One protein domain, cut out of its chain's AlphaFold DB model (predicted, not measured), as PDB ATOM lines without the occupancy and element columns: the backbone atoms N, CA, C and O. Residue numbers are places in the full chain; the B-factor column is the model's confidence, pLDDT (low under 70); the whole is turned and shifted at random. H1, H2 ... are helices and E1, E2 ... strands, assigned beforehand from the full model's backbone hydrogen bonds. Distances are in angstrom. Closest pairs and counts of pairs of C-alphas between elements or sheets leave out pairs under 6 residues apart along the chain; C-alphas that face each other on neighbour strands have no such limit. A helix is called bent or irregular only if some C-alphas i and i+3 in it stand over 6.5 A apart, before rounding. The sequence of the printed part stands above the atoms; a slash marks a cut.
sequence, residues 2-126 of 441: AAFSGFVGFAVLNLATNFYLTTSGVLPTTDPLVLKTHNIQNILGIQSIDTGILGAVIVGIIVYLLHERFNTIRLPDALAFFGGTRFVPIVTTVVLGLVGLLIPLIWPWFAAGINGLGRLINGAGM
ATOM      1  N   ALA A   2      28.548  28.559 -49.401       76.81
ATOM      2  CA  ALA A   2      29.250  27.262 -49.354       76.81
ATOM      3  C   ALA A   2      29.378  26.663 -47.935       76.81
ATOM      4  O   ALA A   2      28.941  25.541 -47.715       76.81
ATOM      5  N   ALA A   3      29.872  27.430 -46.952       82.94
ATOM      6  CA  ALA A   3      29.983  26.959 -45.562       82.94
ATOM      7  C   ALA A   3      28.623  26.554 -44.961       82.94
ATOM      8  O   ALA A   3      28.495  25.496 -44.354       82.94
ATOM      9  N   PHE A   4      27.586  27.359 -45.211       90.12
ATOM     10  CA  PHE A   4      26.213  27.040 -44.814       90.12
ATOM     11  C   PHE A   4      25.696  25.759 -45.489       90.12
ATOM     12  O   PHE A   4      25.097  24.923 -44.825       90.12
ATOM     13  N   SER A   5      25.984  25.563 -46.780       91.19
ATOM     14  CA  SER A   5      25.628  24.331 -47.502       91.19
ATOM     15  C   SER A   5      26.335  23.118 -46.899       91.19
ATOM     16  O   SER A   5      25.714  22.077 -46.746       91.19
ATOM     17  N   GLY A   6      27.599  23.263 -46.489       92.31
ATOM     18  CA  GLY A   6      28.338  22.217 -45.779       92.31
ATOM     19  C   GLY A   6      27.685  21.832 -44.453       92.31
ATOM     20  O   GLY A   6      27.476  20.650 -44.200       92.31
ATOM     21  N   PHE A   7      27.295  22.821 -43.644       93.31
ATOM     22  CA  PHE A   7      26.582  22.582 -42.388       93.31
ATOM     23  C   PHE A   7      25.234  21.878 -42.609       93.31
ATOM     24  O   PHE A   7      24.983  20.832 -42.013       93.31
ATOM     25  N   VAL A   8      24.394  22.415 -43.503       93.81
ATOM     26  CA  VAL A   8      23.089  21.821 -43.849       93.81
ATOM     27  C   VAL A   8      23.275  20.402 -44.379       93.81
ATOM     28  O   VAL A   8      22.602  19.477 -43.938       93.81
ATOM     29  N   GLY A   9      24.235  20.217 -45.277       94.50
ATOM     30  CA  GLY A   9      24.578  18.930 -45.854       94.50
ATOM     31  C   GLY A   9      24.984  17.885 -44.821       94.50
ATOM     32  O   GLY A   9      24.487  16.762 -44.855       94.50
ATOM     33  N   PHE A  10      25.851  18.256 -43.879       94.69
ATOM     34  CA  PHE A  10      26.287  17.364 -42.806       94.69
ATOM     35  C   PHE A  10      25.136  16.997 -41.860       94.69
ATOM     36  O   PHE A  10      24.998  15.835 -41.479       94.69
ATOM     37  N   ALA A  11      24.271  17.957 -41.519       95.38
ATOM     38  CA  ALA A  11      23.087  17.691 -40.707       95.38
ATOM     39  C   ALA A  11      22.124  16.719 -41.412       95.38
ATOM     40  O   ALA A  11      21.674  15.748 -40.809       95.38
ATOM     41  N   VAL A  12      21.863  16.932 -42.705       96.31
ATOM     42  CA  VAL A  12      20.969  16.082 -43.504       96.31
ATOM     43  C   VAL A  12      21.533  14.673 -43.683       96.31
ATOM     44  O   VAL A  12      20.783  13.708 -43.585       96.31
ATOM     45  N   LEU A  13      22.846  14.536 -43.882       96.62
ATOM     46  CA  LEU A  13      23.507  13.232 -43.944       96.62
ATOM     47  C   LEU A  13      23.286  12.428 -42.655       96.62
ATOM     48  O   LEU A  13      22.925  11.252 -42.715       96.62
ATOM     49  N   ASN A  14      23.448  13.064 -41.492       95.62
ATOM     50  CA  ASN A  14      23.211  12.418 -40.200       95.62
ATOM     51  C   ASN A  14      21.727  12.104 -39.976       95.62
ATOM     52  O   ASN A  14      21.402  11.034 -39.469       95.62
ATOM     53  N   LEU A  15      20.821  12.983 -40.408       96.00
ATOM     54  CA  LEU A  15      19.380  12.746 -40.330       96.00
ATOM     55  C   LEU A  15      18.945  11.557 -41.203       96.00
ATOM     56  O   LEU A  15      18.174  10.713 -40.761       96.00
ATOM     57  N   ALA A  16      19.472  11.453 -42.423       96.38
ATOM     58  CA  ALA A  16      19.205  10.328 -43.314       96.38
ATOM     59  C   ALA A  16      19.790   9.013 -42.774       96.38
ATOM     60  O   ALA A  16      19.137   7.971 -42.827       96.38
ATOM     61  N   THR A  17      20.989   9.067 -42.189       95.38
ATOM     62  CA  THR A  17      21.609   7.919 -41.506       95.38
ATOM     63  C   THR A  17      20.741   7.457 -40.329       95.38
ATOM     64  O   THR A  17      20.434   6.271 -40.210       95.38
ATOM     65  N   ASN A  18      20.285   8.392 -39.491       95.81
ATOM     66  CA  ASN A  18      19.367   8.126 -38.384       95.81
ATOM     67  C   ASN A  18      18.045   7.511 -38.864       95.81
ATOM     68  O   ASN A  18      17.593   6.515 -38.295       95.81
ATOM     69  N   PHE A  19      17.457   8.057 -39.931       95.56
ATOM     70  CA  PHE A  19      16.241   7.524 -40.540       95.56
ATOM     71  C   PHE A  19      16.421   6.057 -40.942       95.56
ATOM     72  O   PHE A  19      15.634   5.211 -40.524       95.56
ATOM     73  N   TYR A  20      17.499   5.733 -41.665       95.12
ATOM     74  CA  TYR A  20      17.799   4.357 -42.063       95.12
ATOM     75  C   TYR A  20      17.924   3.419 -40.854       95.12
ATOM     76  O   TYR A  20      17.335   2.335 -40.842       95.12
ATOM     77  N   LEU A  21      18.678   3.823 -39.826       93.31
ATOM     78  CA  LEU A  21      18.868   3.026 -38.610       93.31
ATOM     79  C   LEU A  21      17.555   2.810 -37.847       93.31
ATOM     80  O   LEU A  21      17.342   1.732 -37.294       93.31
ATOM     81  N   THR A  22      16.671   3.808 -37.854       93.50
ATOM     82  CA  THR A  22      15.344   3.727 -37.233       93.50
ATOM     83  C   THR A  22      14.452   2.743 -37.985       93.50
ATOM     84  O   THR A  22      13.870   1.844 -37.386       93.50
ATOM     85  N   THR A  23      14.393   2.839 -39.317       93.50
ATOM     86  CA  THR A  23      13.619   1.899 -40.148       93.50
ATOM     87  C   THR A  23      14.167   0.472 -40.076       93.50
ATOM     88  O   THR A  23      13.402  -0.483 -40.166       93.50
ATOM     89  N   SER A  24      15.476   0.319 -39.869       89.69
ATOM     90  CA  SER A  24      16.134  -0.984 -39.707       89.69
ATOM     91  C   SER A  24      15.984  -1.584 -38.302       89.69
ATOM     92  O   SER A  24      16.519  -2.660 -38.047       89.69
ATOM     93  N   GLY A  25      15.298  -0.902 -37.376       89.94
ATOM     94  CA  GLY A  25      15.074  -1.375 -36.006       89.94
ATOM     95  C   GLY A  25      16.289  -1.280 -35.074       89.94
ATOM     96  O   GLY A  25      16.270  -1.870 -33.999       89.94
ATOM     97  N   VAL A  26      17.346  -0.554 -35.463       88.12
ATOM     98  CA  VAL A  26      18.548  -0.334 -34.631       88.12
ATOM     99  C   VAL A  26      18.353   0.847 -33.675       88.12
ATOM    100  O   VAL A  26      18.851   0.833 -32.551       88.12
ATOM    101  N   LEU A  27      17.628   1.875 -34.123       89.12
ATOM    102  CA  LEU A  27      17.260   3.049 -33.331       89.12
ATOM    103  C   LEU A  27      15.738   3.121 -33.119       89.12
ATOM    104  O   LEU A  27      14.988   2.617 -33.955       89.12
ATOM    105  N   PRO A  28      15.266   3.790 -32.048       84.69
ATOM    106  CA  PRO A  28      16.048   4.394 -30.967       84.69
ATOM    107  C   PRO A  28      16.548   3.342 -29.966       84.69
ATOM    108  O   PRO A  28      15.833   2.406 -29.622       84.69
ATOM    109  N   THR A  29      17.767   3.516 -29.456       82.69
ATOM    110  CA  THR A  29      18.302   2.687 -28.368       82.69
ATOM    111  C   THR A  29      19.224   3.501 -27.469       82.69
ATOM    112  O   THR A  29      19.871   4.457 -27.909       82.69
ATOM    113  N   THR A  30      19.275   3.115 -26.200       84.44
ATOM    114  CA  THR A  30      20.240   3.602 -25.208       84.44
ATOM    115  C   THR A  30      21.177   2.493 -24.739       84.44
ATOM    116  O   THR A  30      22.027   2.747 -23.889       84.44
ATOM    117  N   ASP A  31      21.046   1.280 -25.292       83.81
ATOM    118  CA  ASP A  31      21.907   0.152 -24.953       83.81
ATOM    119  C   ASP A  31      23.359   0.453 -25.379       83.81
ATOM    120  O   ASP A  31      23.632   0.577 -26.583       83.81
ATOM    121  N   PRO A  32      24.308   0.548 -24.426       74.62
ATOM    122  CA  PRO A  32      25.709   0.819 -24.726       74.62
ATOM    123  C   PRO A  32      26.322  -0.180 -25.712       74.62
ATOM    124  O   PRO A  32      27.220   0.181 -26.473       74.62
ATOM    125  N   LEU A  33      25.849  -1.428 -25.719       74.62
ATOM    126  CA  LEU A  33      26.409  -2.499 -26.535       74.62
ATOM    127  C   LEU A  33      26.000  -2.347 -28.006       74.62
ATOM    128  O   LEU A  33      26.848  -2.445 -28.897       74.62
ATOM    129  N   VAL A  34      24.734  -2.005 -28.266       79.62
ATOM    130  CA  VAL A  34      24.229  -1.712 -29.620       79.62
ATOM    131  C   VAL A  34      24.858  -0.430 -30.163       79.62
ATOM    132  O   VAL A  34      25.364  -0.421 -31.288       79.62
ATOM    133  N   LEU A  35      24.905   0.630 -29.347       80.06
ATOM    134  CA  LEU A  35      25.531   1.898 -29.730       80.06
ATOM    135  C   LEU A  35      27.004   1.701 -30.109       80.06
ATOM    136  O   LEU A  35      27.446   2.174 -31.155       80.06
ATOM    137  N   LYS A  36      27.752   0.932 -29.313       70.69
ATOM    138  CA  LYS A  36      29.163   0.625 -29.579       70.69
ATOM    139  C   LYS A  36      29.350  -0.243 -30.825       70.69
ATOM    140  O   LYS A  36      30.239   0.036 -31.624       70.69
ATOM    141  N   THR A  37      28.508  -1.259 -31.022       72.25
ATOM    142  CA  THR A  37      28.612  -2.192 -32.164       72.25
ATOM    143  C   THR A  37      28.443  -1.479 -33.505       72.25
ATOM    144  O   THR A  37      29.158  -1.773 -34.462       72.25
ATOM    145  N   HIS A  38      27.532  -0.508 -33.568       75.44
ATOM    146  CA  HIS A  38      27.255   0.257 -34.784       75.44
ATOM    147  C   HIS A  38      28.014   1.591 -34.864       75.44
ATOM    148  O   HIS A  38      27.826   2.335 -35.825       75.44
ATOM    149  N   ASN A  39      28.886   1.885 -33.891       79.88
ATOM    150  CA  ASN A  39      29.569   3.172 -33.733       79.88
ATOM    151  C   ASN A  39      28.603   4.376 -33.756       79.88
ATOM    152  O   ASN A  39      28.852   5.375 -34.427       79.88
ATOM    153  N   ILE A  40      27.467   4.256 -33.067       85.75
ATOM    154  CA  ILE A  40      26.445   5.300 -32.996       85.75
ATOM    155  C   ILE A  40      26.822   6.300 -31.903       85.75
ATOM    156  O   ILE A  40      27.040   5.927 -30.751       85.75
ATOM    157  N   GLN A  41      26.847   7.580 -32.265       85.06
ATOM    158  CA  GLN A  41      27.071   8.709 -31.366       85.06
ATOM    159  C   GLN A  41      25.985   9.766 -31.555       85.06
ATOM    160  O   GLN A  41      25.229   9.756 -32.529       85.06
ATOM    161  N   ASN A  42      25.910  10.701 -30.611       88.75
ATOM    162  CA  ASN A  42      25.033  11.855 -30.730       88.75
ATOM    163  C   ASN A  42      25.752  12.996 -31.466       88.75
ATOM    164  O   ASN A  42      26.601  13.675 -30.891       88.75
ATOM    165  N   ILE A  43      25.402  13.219 -32.732       88.56
ATOM    166  CA  ILE A  43      26.031  14.210 -33.614       88.56
ATOM    167  C   ILE A  43      25.013  15.313 -33.884       88.56
ATOM    168  O   ILE A  43      23.986  15.070 -34.509       88.56
ATOM    169  N   LEU A  44      25.274  16.531 -33.396       89.44
ATOM    170  CA  LEU A  44      24.330  17.662 -33.478       89.44
ATOM    171  C   LEU A  44      22.941  17.353 -32.873       89.44
ATOM    172  O   LEU A  44      21.931  17.878 -33.333       89.44
ATOM    173  N   GLY A  45      22.883  16.493 -31.850       90.06
ATOM    174  CA  GLY A  45      21.616  16.055 -31.250       90.06
ATOM    175  C   GLY A  45      20.911  14.918 -32.003       90.06
ATOM    176  O   GLY A  45      19.786  14.575 -31.650       90.06
ATOM    177  N   ILE A  46      21.549  14.339 -33.027       91.94
ATOM    178  CA  ILE A  46      21.021  13.237 -33.835       91.94
ATOM    179  C   ILE A  46      21.829  11.967 -33.537       91.94
ATOM    180  O   ILE A  46      23.047  11.950 -33.720       91.94
ATOM    181  N   GLN A  47      21.166  10.880 -33.131       92.12
ATOM    182  CA  GLN A  47      21.812   9.566 -33.020       92.12
ATOM    183  C   GLN A  47      22.162   9.046 -34.421       92.12
ATOM    184  O   GLN A  47      21.276   8.698 -35.198       92.12
ATOM    185  N   SER A  48      23.445   9.009 -34.761       92.38
ATOM    186  CA  SER A  48      23.932   8.658 -36.098       92.38
ATOM    187  C   SER A  48      25.262   7.913 -36.000       92.38
ATOM    188  O   SER A  48      25.911   7.928 -34.955       92.38
ATOM    189  N   ILE A  49      25.670   7.247 -37.079       88.56
ATOM    190  CA  ILE A  49      26.985   6.605 -37.160       88.56
ATOM    191  C   ILE A  49      28.062   7.691 -37.151       88.56
ATOM    192  O   ILE A  49      28.058   8.586 -38.003       88.56
ATOM    193  N   ASP A  50      29.011   7.592 -36.224       83.88
ATOM    194  CA  ASP A  50      30.162   8.484 -36.181       83.88
ATOM    195  C   ASP A  50      31.149   8.147 -37.300       83.88
ATOM    196  O   ASP A  50      31.973   7.237 -37.212       83.88
ATOM    197  N   THR A  51      31.029   8.905 -38.387       80.88
ATOM    198  CA  THR A  51      31.907   8.834 -39.561       80.88
ATOM    199  C   THR A  51      33.192   9.653 -39.391       80.88
ATOM    200  O   THR A  51      34.041   9.659 -40.289       80.88
ATOM    201  N   GLY A  52      33.361  10.338 -38.253       76.38
ATOM    202  CA  GLY A  52      34.523  11.157 -37.931       76.38
ATOM    203  C   GLY A  52      34.849  12.221 -38.984       76.38
ATOM    204  O   GLY A  52      33.991  12.728 -39.712       76.38
ATOM    205  N   ILE A  53      36.139  12.547 -39.095       74.12
ATOM    206  CA  ILE A  53      36.647  13.535 -40.062       74.12
ATOM    207  C   ILE A  53      36.398  13.086 -41.509       74.12
ATOM    208  O   ILE A  53      36.150  13.928 -42.370       74.12
ATOM    209  N   LEU A  54      36.397  11.779 -41.786       76.88
ATOM    210  CA  LEU A  54      36.146  11.254 -43.130       76.88
ATOM    211  C   LEU A  54      34.764  11.671 -43.646       76.88
ATOM    212  O   LEU A  54      34.657  12.145 -44.777       76.88
ATOM    213  N   GLY A  55      33.727  11.563 -42.810       82.94
ATOM    214  CA  GLY A  55      32.385  12.031 -43.153       82.94
ATOM    215  C   GLY A  55      32.355  13.527 -43.467       82.94
ATOM    216  O   GLY A  55      31.788  13.938 -44.480       82.94
ATOM    217  N   ALA A  56      33.037  14.341 -42.658       84.25
ATOM    218  CA  ALA A  56      33.136  15.783 -42.879       84.25
ATOM    219  C   ALA A  56      33.890  16.138 -44.177       84.25
ATOM    220  O   ALA A  56      33.458  17.025 -44.913       84.25
ATOM    221  N   VAL A  57      34.979  15.429 -44.495       82.75
ATOM    222  CA  VAL A  57      35.746  15.610 -45.740       82.75
ATOM    223  C   VAL A  57      34.910  15.221 -46.958       82.75
ATOM    224  O   VAL A  57      34.862  15.982 -47.922       82.75
ATOM    225  N   ILE A  58      34.202  14.087 -46.910       87.81
ATOM    226  CA  ILE A  58      33.301  13.652 -47.989       87.81
ATOM    227  C   ILE A  58      32.211  14.700 -48.225       87.81
ATOM    228  O   ILE A  58      31.994  15.115 -49.365       87.81
ATOM    229  N   VAL A  59      31.571  15.186 -47.156       93.00
ATOM    230  CA  VAL A  59      30.585  16.272 -47.241       93.00
ATOM    231  C   VAL A  59      31.205  17.526 -47.850       93.00
ATOM    232  O   VAL A  59      30.622  18.104 -48.764       93.00
ATOM    233  N   GLY A  60      32.399  17.925 -47.407       89.56
ATOM    234  CA  GLY A  60      33.118  19.083 -47.935       89.56
ATOM    235  C   GLY A  60      33.412  18.978 -49.435       89.56
ATOM    236  O   GLY A  60      33.148  19.928 -50.172       89.56
ATOM    237  N   ILE A  61      33.890  17.819 -49.898       92.25
ATOM    238  CA  ILE A  61      34.157  17.548 -51.320       92.25
ATOM    239  C   ILE A  61      32.858  17.607 -52.128       92.25
ATOM    240  O   ILE A  61      32.802  18.290 -53.148       92.25
ATOM    241  N   ILE A  62      31.797  16.938 -51.668       95.50
ATOM    242  CA  ILE A  62      30.501  16.936 -52.359       95.50
ATOM    243  C   ILE A  62      29.944  18.359 -52.450       95.50
ATOM    244  O   ILE A  62      29.551  18.797 -53.529       95.50
ATOM    245  N   VAL A  63      29.957  19.112 -51.348       95.50
ATOM    246  CA  VAL A  63      29.486  20.504 -51.316       95.50
ATOM    247  C   VAL A  63      30.316  21.386 -52.245       95.50
ATOM    248  O   VAL A  63      29.742  22.221 -52.939       95.50
ATOM    249  N   TYR A  64      31.639  21.202 -52.296       94.06
ATOM    250  CA  TYR A  64      32.510  21.914 -53.233       94.06
ATOM    251  C   TYR A  64      32.107  21.642 -54.688       94.06
ATOM    252  O   TYR A  64      31.848  22.593 -55.425       94.06
ATOM    253  N   LEU A  65      31.951  20.370 -55.072       95.25
ATOM    254  CA  LEU A  65      31.553  19.972 -56.428       95.25
ATOM    255  C   LEU A  65      30.165  20.511 -56.807       95.25
ATOM    256  O   LEU A  65      29.954  20.993 -57.920       95.25
ATOM    257  N   LEU A  66      29.208  20.468 -55.875       94.75
ATOM    258  CA  LEU A  66      27.870  21.027 -56.085       94.75
ATOM    259  C   LEU A  66      27.909  22.550 -56.200       94.75
ATOM    260  O   LEU A  66      27.219  23.123 -57.040       94.75
ATOM    261  N   HIS A  67      28.721  23.216 -55.383       91.44
ATOM    262  CA  HIS A  67      28.871  24.660 -55.435       91.44
ATOM    263  C   HIS A  67      29.515  25.108 -56.750       91.44
ATOM    264  O   HIS A  67      29.015  26.040 -57.371       91.44
ATOM    265  N   GLU A  68      30.588  24.451 -57.193       90.56
ATOM    266  CA  GLU A  68      31.253  24.732 -58.470       90.56
ATOM    267  C   GLU A  68      30.299  24.560 -59.656       90.56
ATOM    268  O   GLU A  68      30.268  25.401 -60.550       90.56
ATOM    269  N   ARG A  69      29.460  23.518 -59.627       90.38
ATOM    270  CA  ARG A  69      28.523  23.223 -60.715       90.38
ATOM    271  C   ARG A  69      27.276  24.109 -60.734       90.38
ATOM    272  O   ARG A  69      26.772  24.414 -61.812       90.38
ATOM    273  N   PHE A  70      26.731  24.467 -59.570       90.19
ATOM    274  CA  PHE A  70      25.382  25.036 -59.473       90.19
ATOM    275  C   PHE A  70      25.311  26.483 -58.971       90.19
ATOM    276  O   PHE A  70      24.225  27.059 -58.944       90.19
ATOM    277  N   ASN A  71      26.431  27.115 -58.610       85.62
ATOM    278  CA  ASN A  71      26.424  28.501 -58.121       85.62
ATOM    279  C   ASN A  71      25.895  29.539 -59.135       85.62
ATOM    280  O   ASN A  71      25.431  30.599 -58.711       85.62
ATOM    281  N   THR A  72      25.924  29.245 -60.439       82.44
ATOM    282  CA  THR A  72      25.456  30.120 -61.527       82.44
ATOM    283  C   THR A  72      24.207  29.592 -62.239       82.44
ATOM    284  O   THR A  72      23.863  30.094 -63.310       82.44
ATOM    285  N   ILE A  73      23.511  28.590 -61.680       83.75
ATOM    286  CA  ILE A  73      22.320  28.011 -62.318       83.75
ATOM    287  C   ILE A  73      21.196  29.051 -62.453       83.75
ATOM    288  O   ILE A  73      20.922  29.817 -61.525       83.75
ATOM    289  N   ARG A  74      20.518  29.060 -63.605       77.69
ATOM    290  CA  ARG A  74      19.312  29.862 -63.845       77.69
ATOM    291  C   ARG A  74      18.100  28.938 -63.907       77.69
ATOM    292  O   ARG A  74      18.111  27.968 -64.659       77.69
ATOM    293  N   LEU A  75      17.090  29.230 -63.093       80.44
ATOM    294  CA  LEU A  75      15.826  28.492 -63.045       80.44
ATOM    295  C   LEU A  75      14.730  29.272 -63.796       80.44
ATOM    296  O   LEU A  75      14.892  30.481 -63.973       80.44
ATOM    297  N   PRO A  76      13.633  28.614 -64.222       81.81
ATOM    298  CA  PRO A  76      12.478  29.289 -64.821       81.81
ATOM    299  C   PRO A  76      11.912  30.382 -63.905       81.81
ATOM    300  O   PRO A  76      12.054  30.277 -62.687       81.81
ATOM    301  N   ASP A  77      11.215  31.375 -64.464       77.06
ATOM    302  CA  ASP A  77      10.770  32.578 -63.735       77.06
ATOM    303  C   ASP A  77      10.001  32.274 -62.439       77.06
ATOM    304  O   ASP A  77      10.250  32.897 -61.407       77.06
ATOM    305  N   ALA A  78       9.152  31.241 -62.443       84.12
ATOM    306  CA  ALA A  78       8.409  30.795 -61.260       84.12
ATOM    307  C   ALA A  78       9.306  30.329 -60.090       84.12
ATOM    308  O   ALA A  78       8.896  30.379 -58.933       84.12
ATOM    309  N   LEU A  79      10.529  29.875 -60.375       79.06
ATOM    310  CA  LEU A  79      11.508  29.366 -59.407       79.06
ATOM    311  C   LEU A  79      12.785  30.217 -59.355       79.06
ATOM    312  O   LEU A  79      13.744  29.840 -58.679       79.06
ATOM    313  N   ALA A  80      12.814  31.373 -60.029       73.75
ATOM    314  CA  ALA A  80      14.000  32.222 -60.147       73.75
ATOM    315  C   ALA A  80      14.570  32.650 -58.782       73.75
ATOM    316  O   ALA A  80      15.783  32.820 -58.641       73.75
ATOM    317  N   PHE A  81      13.722  32.734 -57.748       79.19
ATOM    318  CA  PHE A  81      14.136  33.001 -56.368       79.19
ATOM    319  C   PHE A  81      15.188  32.009 -55.841       79.19
ATOM    320  O   PHE A  81      16.087  32.412 -55.093       79.19
ATOM    321  N   PHE A  82      15.094  30.739 -56.248       85.44
ATOM    322  CA  PHE A  82      15.994  29.657 -55.842       85.44
ATOM    323  C   PHE A  82      17.238  29.536 -56.729       85.44
ATOM    324  O   PHE A  82      18.057  28.657 -56.487       85.44
ATOM    325  N   GLY A  83      17.397  30.386 -57.747       79.12
ATOM    326  CA  GLY A  83      18.532  30.346 -58.667       79.12
ATOM    327  C   GLY A  83      19.872  30.757 -58.041       79.12
ATOM    328  O   GLY A  83      19.955  31.339 -56.954       79.12
ATOM    329  N   GLY A  84      20.953  30.463 -58.763       82.62
ATOM    330  CA  GLY A  84      22.322  30.802 -58.386       82.62
ATOM    331  C   GLY A  84      22.776  30.155 -57.074       82.62
ATOM    332  O   GLY A  84      22.483  28.999 -56.780       82.62
ATOM    333  N   THR A  85      23.487  30.912 -56.237       84.94
ATOM    334  CA  THR A  85      24.086  30.398 -54.987       84.94
ATOM    335  C   THR A  85      23.077  29.891 -53.948       84.94
ATOM    336  O   THR A  85      23.464  29.154 -53.041       84.94
ATOM    337  N   ARG A  86      21.792  30.255 -54.070       86.38
ATOM    338  CA  ARG A  86      20.699  29.766 -53.208       86.38
ATOM    339  C   ARG A  86      20.255  28.351 -53.562       86.38
ATOM    340  O   ARG A  86      19.732  27.659 -52.694       86.38
ATOM    341  N   PHE A  87      20.517  27.905 -54.790       90.81
ATOM    342  CA  PHE A  87      20.236  26.538 -55.213       90.81
ATOM    343  C   PHE A  87      21.179  25.532 -54.549       90.81
ATOM    344  O   PHE A  87      20.806  24.386 -54.310       90.81
ATOM    345  N   VAL A  88      22.404  25.964 -54.222       93.12
ATOM    346  CA  VAL A  88      23.465  25.084 -53.716       93.12
ATOM    347  C   VAL A  88      23.058  24.362 -52.420       93.12
ATOM    348  O   VAL A  88      23.157  23.136 -52.405       93.12
ATOM    349  N   PRO A  89      22.531  25.023 -51.366       93.06
ATOM    350  CA  PRO A  89      22.002  24.315 -50.198       93.06
ATOM    351  C   PRO A  89      20.895  23.302 -50.527       93.06
ATOM    352  O   PRO A  89      20.865  22.228 -49.937       93.06
ATOM    353  N   ILE A  90      20.010  23.609 -51.483       94.00
ATOM    354  CA  ILE A  90      18.863  22.755 -51.841       94.00
ATOM    355  C   ILE A  90      19.349  21.443 -52.457       94.00
ATOM    356  O   ILE A  90      19.003  20.364 -51.981       94.00
ATOM    357  N   VAL A  91      20.197  21.529 -53.486       95.19
ATOM    358  CA  VAL A  91      20.771  20.332 -54.115       95.19
ATOM    359  C   VAL A  91      21.672  19.570 -53.140       95.19
ATOM    360  O   VAL A  91      21.686  18.343 -53.152       95.19
ATOM    361  N   THR A  92      22.361  20.280 -52.242       96.00
ATOM    362  CA  THR A  92      23.194  19.672 -51.197       96.00
ATOM    363  C   THR A  92      22.371  18.798 -50.253       96.00
ATOM    364  O   THR A  92      22.767  17.665 -50.001       96.00
ATOM    365  N   THR A  93      21.208  19.268 -49.792       95.56
ATOM    366  CA  THR A  93      20.273  18.477 -48.973       95.56
ATOM    367  C   THR A  93      19.843  17.196 -49.686       95.56
ATOM    368  O   THR A  93      19.881  16.123 -49.093       95.56
ATOM    369  N   VAL A  94      19.482  17.272 -50.970       96.25
ATOM    370  CA  VAL A  94      19.049  16.086 -51.729       96.25
ATOM    371  C   VAL A  94      20.192  15.079 -51.872       96.25
ATOM    372  O   VAL A  94      20.030  13.903 -51.555       96.25
ATOM    373  N   VAL A  95      21.363  15.539 -52.313       96.94
ATOM    374  CA  VAL A  95      22.514  14.663 -52.566       96.94
ATOM    375  C   VAL A  95      23.028  14.041 -51.272       96.94
ATOM    376  O   VAL A  95      23.221  12.830 -51.218       96.94
ATOM    377  N   LEU A  96      23.222  14.831 -50.214       96.88
ATOM    378  CA  LEU A  96      23.743  14.312 -48.949       96.88
ATOM    379  C   LEU A  96      22.711  13.527 -48.143       96.88
ATOM    380  O   LEU A  96      23.105  12.648 -47.381       96.88
ATOM    381  N   GLY A  97      21.416  13.751 -48.373       96.56
ATOM    382  CA  GLY A  97      20.367  12.851 -47.901       96.56
ATOM    383  C   GLY A  97      20.524  11.453 -48.499       96.56
ATOM    384  O   GLY A  97      20.576  10.475 -47.762       96.56
ATOM    385  N   LEU A  98      20.700  11.354 -49.821       96.25
ATOM    386  CA  LEU A  98      20.940  10.066 -50.485       96.25
ATOM    387  C   LEU A  98      22.252   9.415 -50.035       96.25
ATOM    388  O   LEU A  98      22.279   8.218 -49.766       96.25
ATOM    389  N   VAL A  99      23.332  10.191 -49.904       95.12
ATOM    390  CA  VAL A  99      24.617   9.676 -49.403       95.12
ATOM    391  C   VAL A  99      24.486   9.172 -47.965       95.12
ATOM    392  O   VAL A  99      25.017   8.110 -47.656       95.12
ATOM    393  N   GLY A 100      23.739   9.868 -47.103       94.62
ATOM    394  CA  GLY A 100      23.479   9.427 -45.731       94.62
ATOM    395  C   GLY A 100      22.767   8.075 -45.651       94.62
ATOM    396  O   GLY A 100      23.118   7.259 -44.808       94.62
ATOM    397  N   LEU A 101      21.853   7.774 -46.580       95.06
ATOM    398  CA  LEU A 101      21.222   6.448 -46.667       95.06
ATOM    399  C   LEU A 101      22.212   5.332 -47.040       95.06
ATOM    400  O   LEU A 101      21.987   4.173 -46.702       95.06
ATOM    401  N   LEU A 102      23.314   5.665 -47.721       93.88
ATOM    402  CA  LEU A 102      24.352   4.702 -48.098       93.88
ATOM    403  C   LEU A 102      25.360   4.435 -46.971       93.88
ATOM    404  O   LEU A 102      25.983   3.373 -46.961       93.88
ATOM    405  N   ILE A 103      25.525   5.358 -46.017       91.25
ATOM    406  CA  ILE A 103      26.513   5.225 -44.934       91.25
ATOM    407  C   ILE A 103      26.315   3.928 -44.127       91.25
ATOM    408  O   ILE A 103      27.283   3.173 -44.019       91.25
ATOM    409  N   PRO A 104      25.109   3.580 -43.630       90.81
ATOM    410  CA  PRO A 104      24.896   2.335 -42.885       90.81
ATOM    411  C   PRO A 104      25.172   1.050 -43.671       90.81
ATOM    412  O   PRO A 104      25.465   0.025 -43.065       90.81
ATOM    413  N   LEU A 105      25.092   1.086 -45.005       90.88
ATOM    414  CA  LEU A 105      25.377  -0.068 -45.865       90.88
ATOM    415  C   LEU A 105      26.885  -0.290 -46.029       90.88
ATOM    416  O   LEU A 105      27.358  -1.420 -46.134       90.88
ATOM    417  N   ILE A 106      27.646   0.803 -46.050       88.12
ATOM    418  CA  ILE A 106      29.096   0.794 -46.261       88.12
ATOM    419  C   ILE A 106      29.840   0.621 -44.927       88.12
ATOM    420  O   ILE A 106      30.880  -0.038 -44.873       88.12
ATOM    421  N   TRP A 107      29.305   1.173 -43.836       84.38
ATOM    422  CA  TRP A 107      29.958   1.197 -42.527       84.38
ATOM    423  C   TRP A 107      30.366  -0.177 -41.968       84.38
ATOM    424  O   TRP A 107      31.473  -0.268 -41.435       84.38
ATOM    425  N   PRO A 108      29.586  -1.269 -42.118       83.94
ATOM    426  CA  PRO A 108      29.992  -2.592 -41.644       83.94
ATOM    427  C   PRO A 108      31.345  -3.059 -42.194       83.94
ATOM    428  O   PRO A 108      32.098  -3.716 -41.480       83.94
ATOM    429  N   TRP A 109      31.702  -2.673 -43.424       85.38
ATOM    430  CA  TRP A 109      33.004  -2.992 -44.018       85.38
ATOM    431  C   TRP A 109      34.145  -2.225 -43.344       85.38
ATOM    432  O   TRP A 109      35.194  -2.802 -43.053       85.38
ATOM    433  N   PHE A 110      33.922  -0.947 -43.029       77.06
ATOM    434  CA  PHE A 110      34.864  -0.143 -42.247       77.06
ATOM    435  C   PHE A 110      35.011  -0.692 -40.829       77.06
ATOM    436  O   PHE A 110      36.131  -0.903 -40.370       77.06
ATOM    437  N   ALA A 111      33.898  -1.001 -40.160       73.75
ATOM    438  CA  ALA A 111      33.891  -1.604 -38.832       73.75
ATOM    439  C   ALA A 111      34.629  -2.953 -38.815       73.75
ATOM    440  O   ALA A 111      35.448  -3.200 -37.931       73.75
ATOM    441  N   ALA A 112      34.418  -3.809 -39.821       81.00
ATOM    442  CA  ALA A 112      35.148  -5.066 -39.968       81.00
ATOM    443  C   ALA A 112      36.659  -4.842 -40.150       81.00
ATOM    444  O   ALA A 112      37.454  -5.555 -39.535       81.00
ATOM    445  N   GLY A 113      37.057  -3.831 -40.934       78.81
ATOM    446  CA  GLY A 113      38.455  -3.426 -41.099       78.81
ATOM    447  C   GLY A 113      39.091  -2.937 -39.795       78.81
ATOM    448  O   GLY A 113      40.167  -3.405 -39.422       78.81
ATOM    449  N   ILE A 114      38.396  -2.068 -39.055       72.75
ATOM    450  CA  ILE A 114      38.832  -1.547 -37.748       72.75
ATOM    451  C   ILE A 114      38.982  -2.693 -36.735       72.75
ATOM    452  O   ILE A 114      40.018  -2.815 -36.081       72.75
ATOM    453  N   ASN A 115      37.997  -3.591 -36.657       74.00
ATOM    454  CA  ASN A 115      38.038  -4.765 -35.782       74.00
ATOM    455  C   ASN A 115      39.123  -5.771 -36.202       74.00
ATOM    456  O   ASN A 115      39.717  -6.447 -35.360       74.00
ATOM    457  N   GLY A 116      39.394  -5.902 -37.503       81.00
ATOM    458  CA  GLY A 116      40.512  -6.687 -38.029       81.00
ATOM    459  C   GLY A 116      41.860  -6.118 -37.589       81.00
ATOM    460  O   GLY A 116      42.695  -6.855 -37.068       81.00
ATOM    461  N   LEU A 117      42.037  -4.801 -37.712       79.06
ATOM    462  CA  LEU A 117      43.240  -4.102 -37.267       79.06
ATOM    463  C   LEU A 117      43.434  -4.213 -35.747       79.06
ATOM    464  O   LEU A 117      44.538  -4.508 -35.297       79.06
ATOM    465  N   GLY A 118      42.364  -4.074 -34.958       76.62
ATOM    466  CA  GLY A 118      42.407  -4.276 -33.506       76.62
ATOM    467  C   GLY A 118      42.837  -5.694 -33.109       76.62
ATOM    468  O   GLY A 118      43.680  -5.863 -32.227       76.62
ATOM    469  N   ARG A 119      42.323  -6.727 -33.793       80.31
ATOM    470  CA  ARG A 119      42.754  -8.123 -33.586       80.31
ATOM    471  C   ARG A 119      44.217  -8.336 -33.965       80.31
ATOM    472  O   ARG A 119      44.935  -9.020 -33.243       80.31
ATOM    473  N   LEU A 120      44.663  -7.724 -35.058       84.88
ATOM    474  CA  LEU A 120      46.045  -7.808 -35.523       84.88
ATOM    475  C   LEU A 120      47.016  -7.144 -34.531       84.88
ATOM    476  O   LEU A 120      48.040  -7.734 -34.203       84.88
ATOM    477  N   ILE A 121      46.670  -5.970 -33.991       85.62
ATOM    478  CA  ILE A 121      47.464  -5.284 -32.957       85.62
ATOM    479  C   ILE A 121      47.577  -6.141 -31.690       85.62
ATOM    480  O   ILE A 121      48.669  -6.278 -31.138       85.62
ATOM    481  N   ASN A 122      46.474  -6.755 -31.253       78.69
ATOM    482  CA  ASN A 122      46.472  -7.610 -30.065       78.69
ATOM    483  C   ASN A 122      47.248  -8.919 -30.268       78.69
ATOM    484  O   ASN A 122      47.987  -9.334 -29.378       78.69
ATOM    485  N   GLY A 123      47.133  -9.541 -31.443       82.75
ATOM    486  CA  GLY A 123      47.831 -10.787 -31.774       82.75
ATOM    487  C   GLY A 123      49.328 -10.626 -32.061       82.75
ATOM    488  O   GLY A 123      50.063 -11.607 -32.011       82.75
ATOM    489  N   ALA A 124      49.808  -9.409 -32.333       87.25
ATOM    490  CA  ALA A 124      51.194  -9.154 -32.738       87.25
ATOM    491  C   ALA A 124      52.224  -9.138 -31.587       87.25
ATOM    492  O   ALA A 124      53.410  -8.885 -31.821       87.25
ATOM    493  N   GLY A 125      51.806  -9.384 -30.341       87.06
ATOM    494  CA  GLY A 125      52.707  -9.465 -29.187       87.06
ATOM    495  C   GLY A 125      53.546  -8.194 -29.005       87.06
ATOM    496  O   GLY A 125      53.002  -7.101 -28.835       87.06
ATOM    497  N   MET A 126      54.875  -8.326 -29.062       87.19
ATOM    498  CA  MET A 126      55.823  -7.207 -28.919       87.19
ATOM    499  C   MET A 126      55.789  -6.192 -30.077       87.19
ATOM    500  O   MET A 126      56.210  -5.047 -29.910       87.19
TER     501      MET A 126
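This is residues 2 to 126 of the 441 residues of the protein "PTS system maltose-and glucose-specific EIICB component" of Yersinia enterocolitica W22703 (UniProt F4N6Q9). Three long helical pieces, H1, H3 and the first arm H5a of the bent helix H5, pack together as an elongated body, with H1 and H3 each touching H5a and the small hairpin E1 and E2 packed on residues 10 to 22 of H1. From one end of this body the second arm H5b bends away, and residues 112 to 126 stick out as a free arm; at the other end residues 76 to 81, mostly H4, stick out. The printed part has 125 residues with five named helices and two named strands, in the order H1, H2, E1, E2, H3, H4, H5; the two strands are antiparallel and the class is mostly helix. The whole is loose, with a radius of gyration of the C-alphas of 17.9 A, and spans 66 by 34 by 20 A.

H1, residues 2 to 23, begins at C-alpha 2 (29.250, 27.262, -49.354) and is 31.2 A long. H2 is residues 32 to 37. E1, residues 40 to 43, and E2, residues 46 to 49, follow. H3, residues 52 to 70, is 27.2 A long. H4, residues 77 to 82, is irregular: C-alphas 78 and 81 are 7.8 A apart. H5, residues 84 to 123, was assigned as one helix by its hydrogen bonds but is bent, with C-alphas 105 and 108 6.7 A apart. Its arm H5a, residues 84 to 105, is 33.5 A long and itself irregular, with C-alphas 101 and 104 6.7 A apart. Its arm H5b, residues 108 to 123, is 22.0 A long and ends at C-alpha 123 (47.831, -10.787, -31.774).

H1 touches H5a, closest at the C-alphas of Leu 13 and Gly 100, 4.2 A, the same way at a shallow tilt of 32 degrees, only just short of steep. With residues 2 to 10 alone H1 touches H3, closest at the C-alphas of Gly 6 and Val 63, 5.9 A, opposite ways at a steep tilt of 58 degrees. H3 touches H5a, closest at the C-alphas of His 67 and Val 88, 5.7 A, opposite ways at a tilt of 37 degrees, only just steep. The packing of the helices is mostly crossed, but only just: 1 of these 3 pairs is at a shallow tilt. The closest C-alphas of H1 and E2 are those of Asn 18 and Ser 48, 5.1 A. In the hairpin of E1 and E2, N 41 and O 48 are within hydrogen-bond range at 2.9 A, as are N 48 and O 41 at 3.0 A. The closest C-alphas of H2 and E1 are those of Leu 35 and Gln 41, 7.2 A; H2 touches no helix. H4 and H5a meet only through their link. H5a and H5b stand at a steep tilt of 55 degrees, and H5b is apart from H1 and H3. Every O i to N i+4 pair is within hydrogen-bond range in H1, H2, H3 and H5b, against 13 of 18 in H5a and 0 of 2 in H4, where 2 of 3 O i to N i+3 pairs are within range.

The C-alphas farthest apart are those of Asp 77 and Met 126, 69.5 A. Without the stretches that stand free, the body of 104 residues spans 49 by 21 by 21 A. The printed part has no cut, and no link is long. The mean pLDDT of the printed part is 87.1, and no printed residue is under 70.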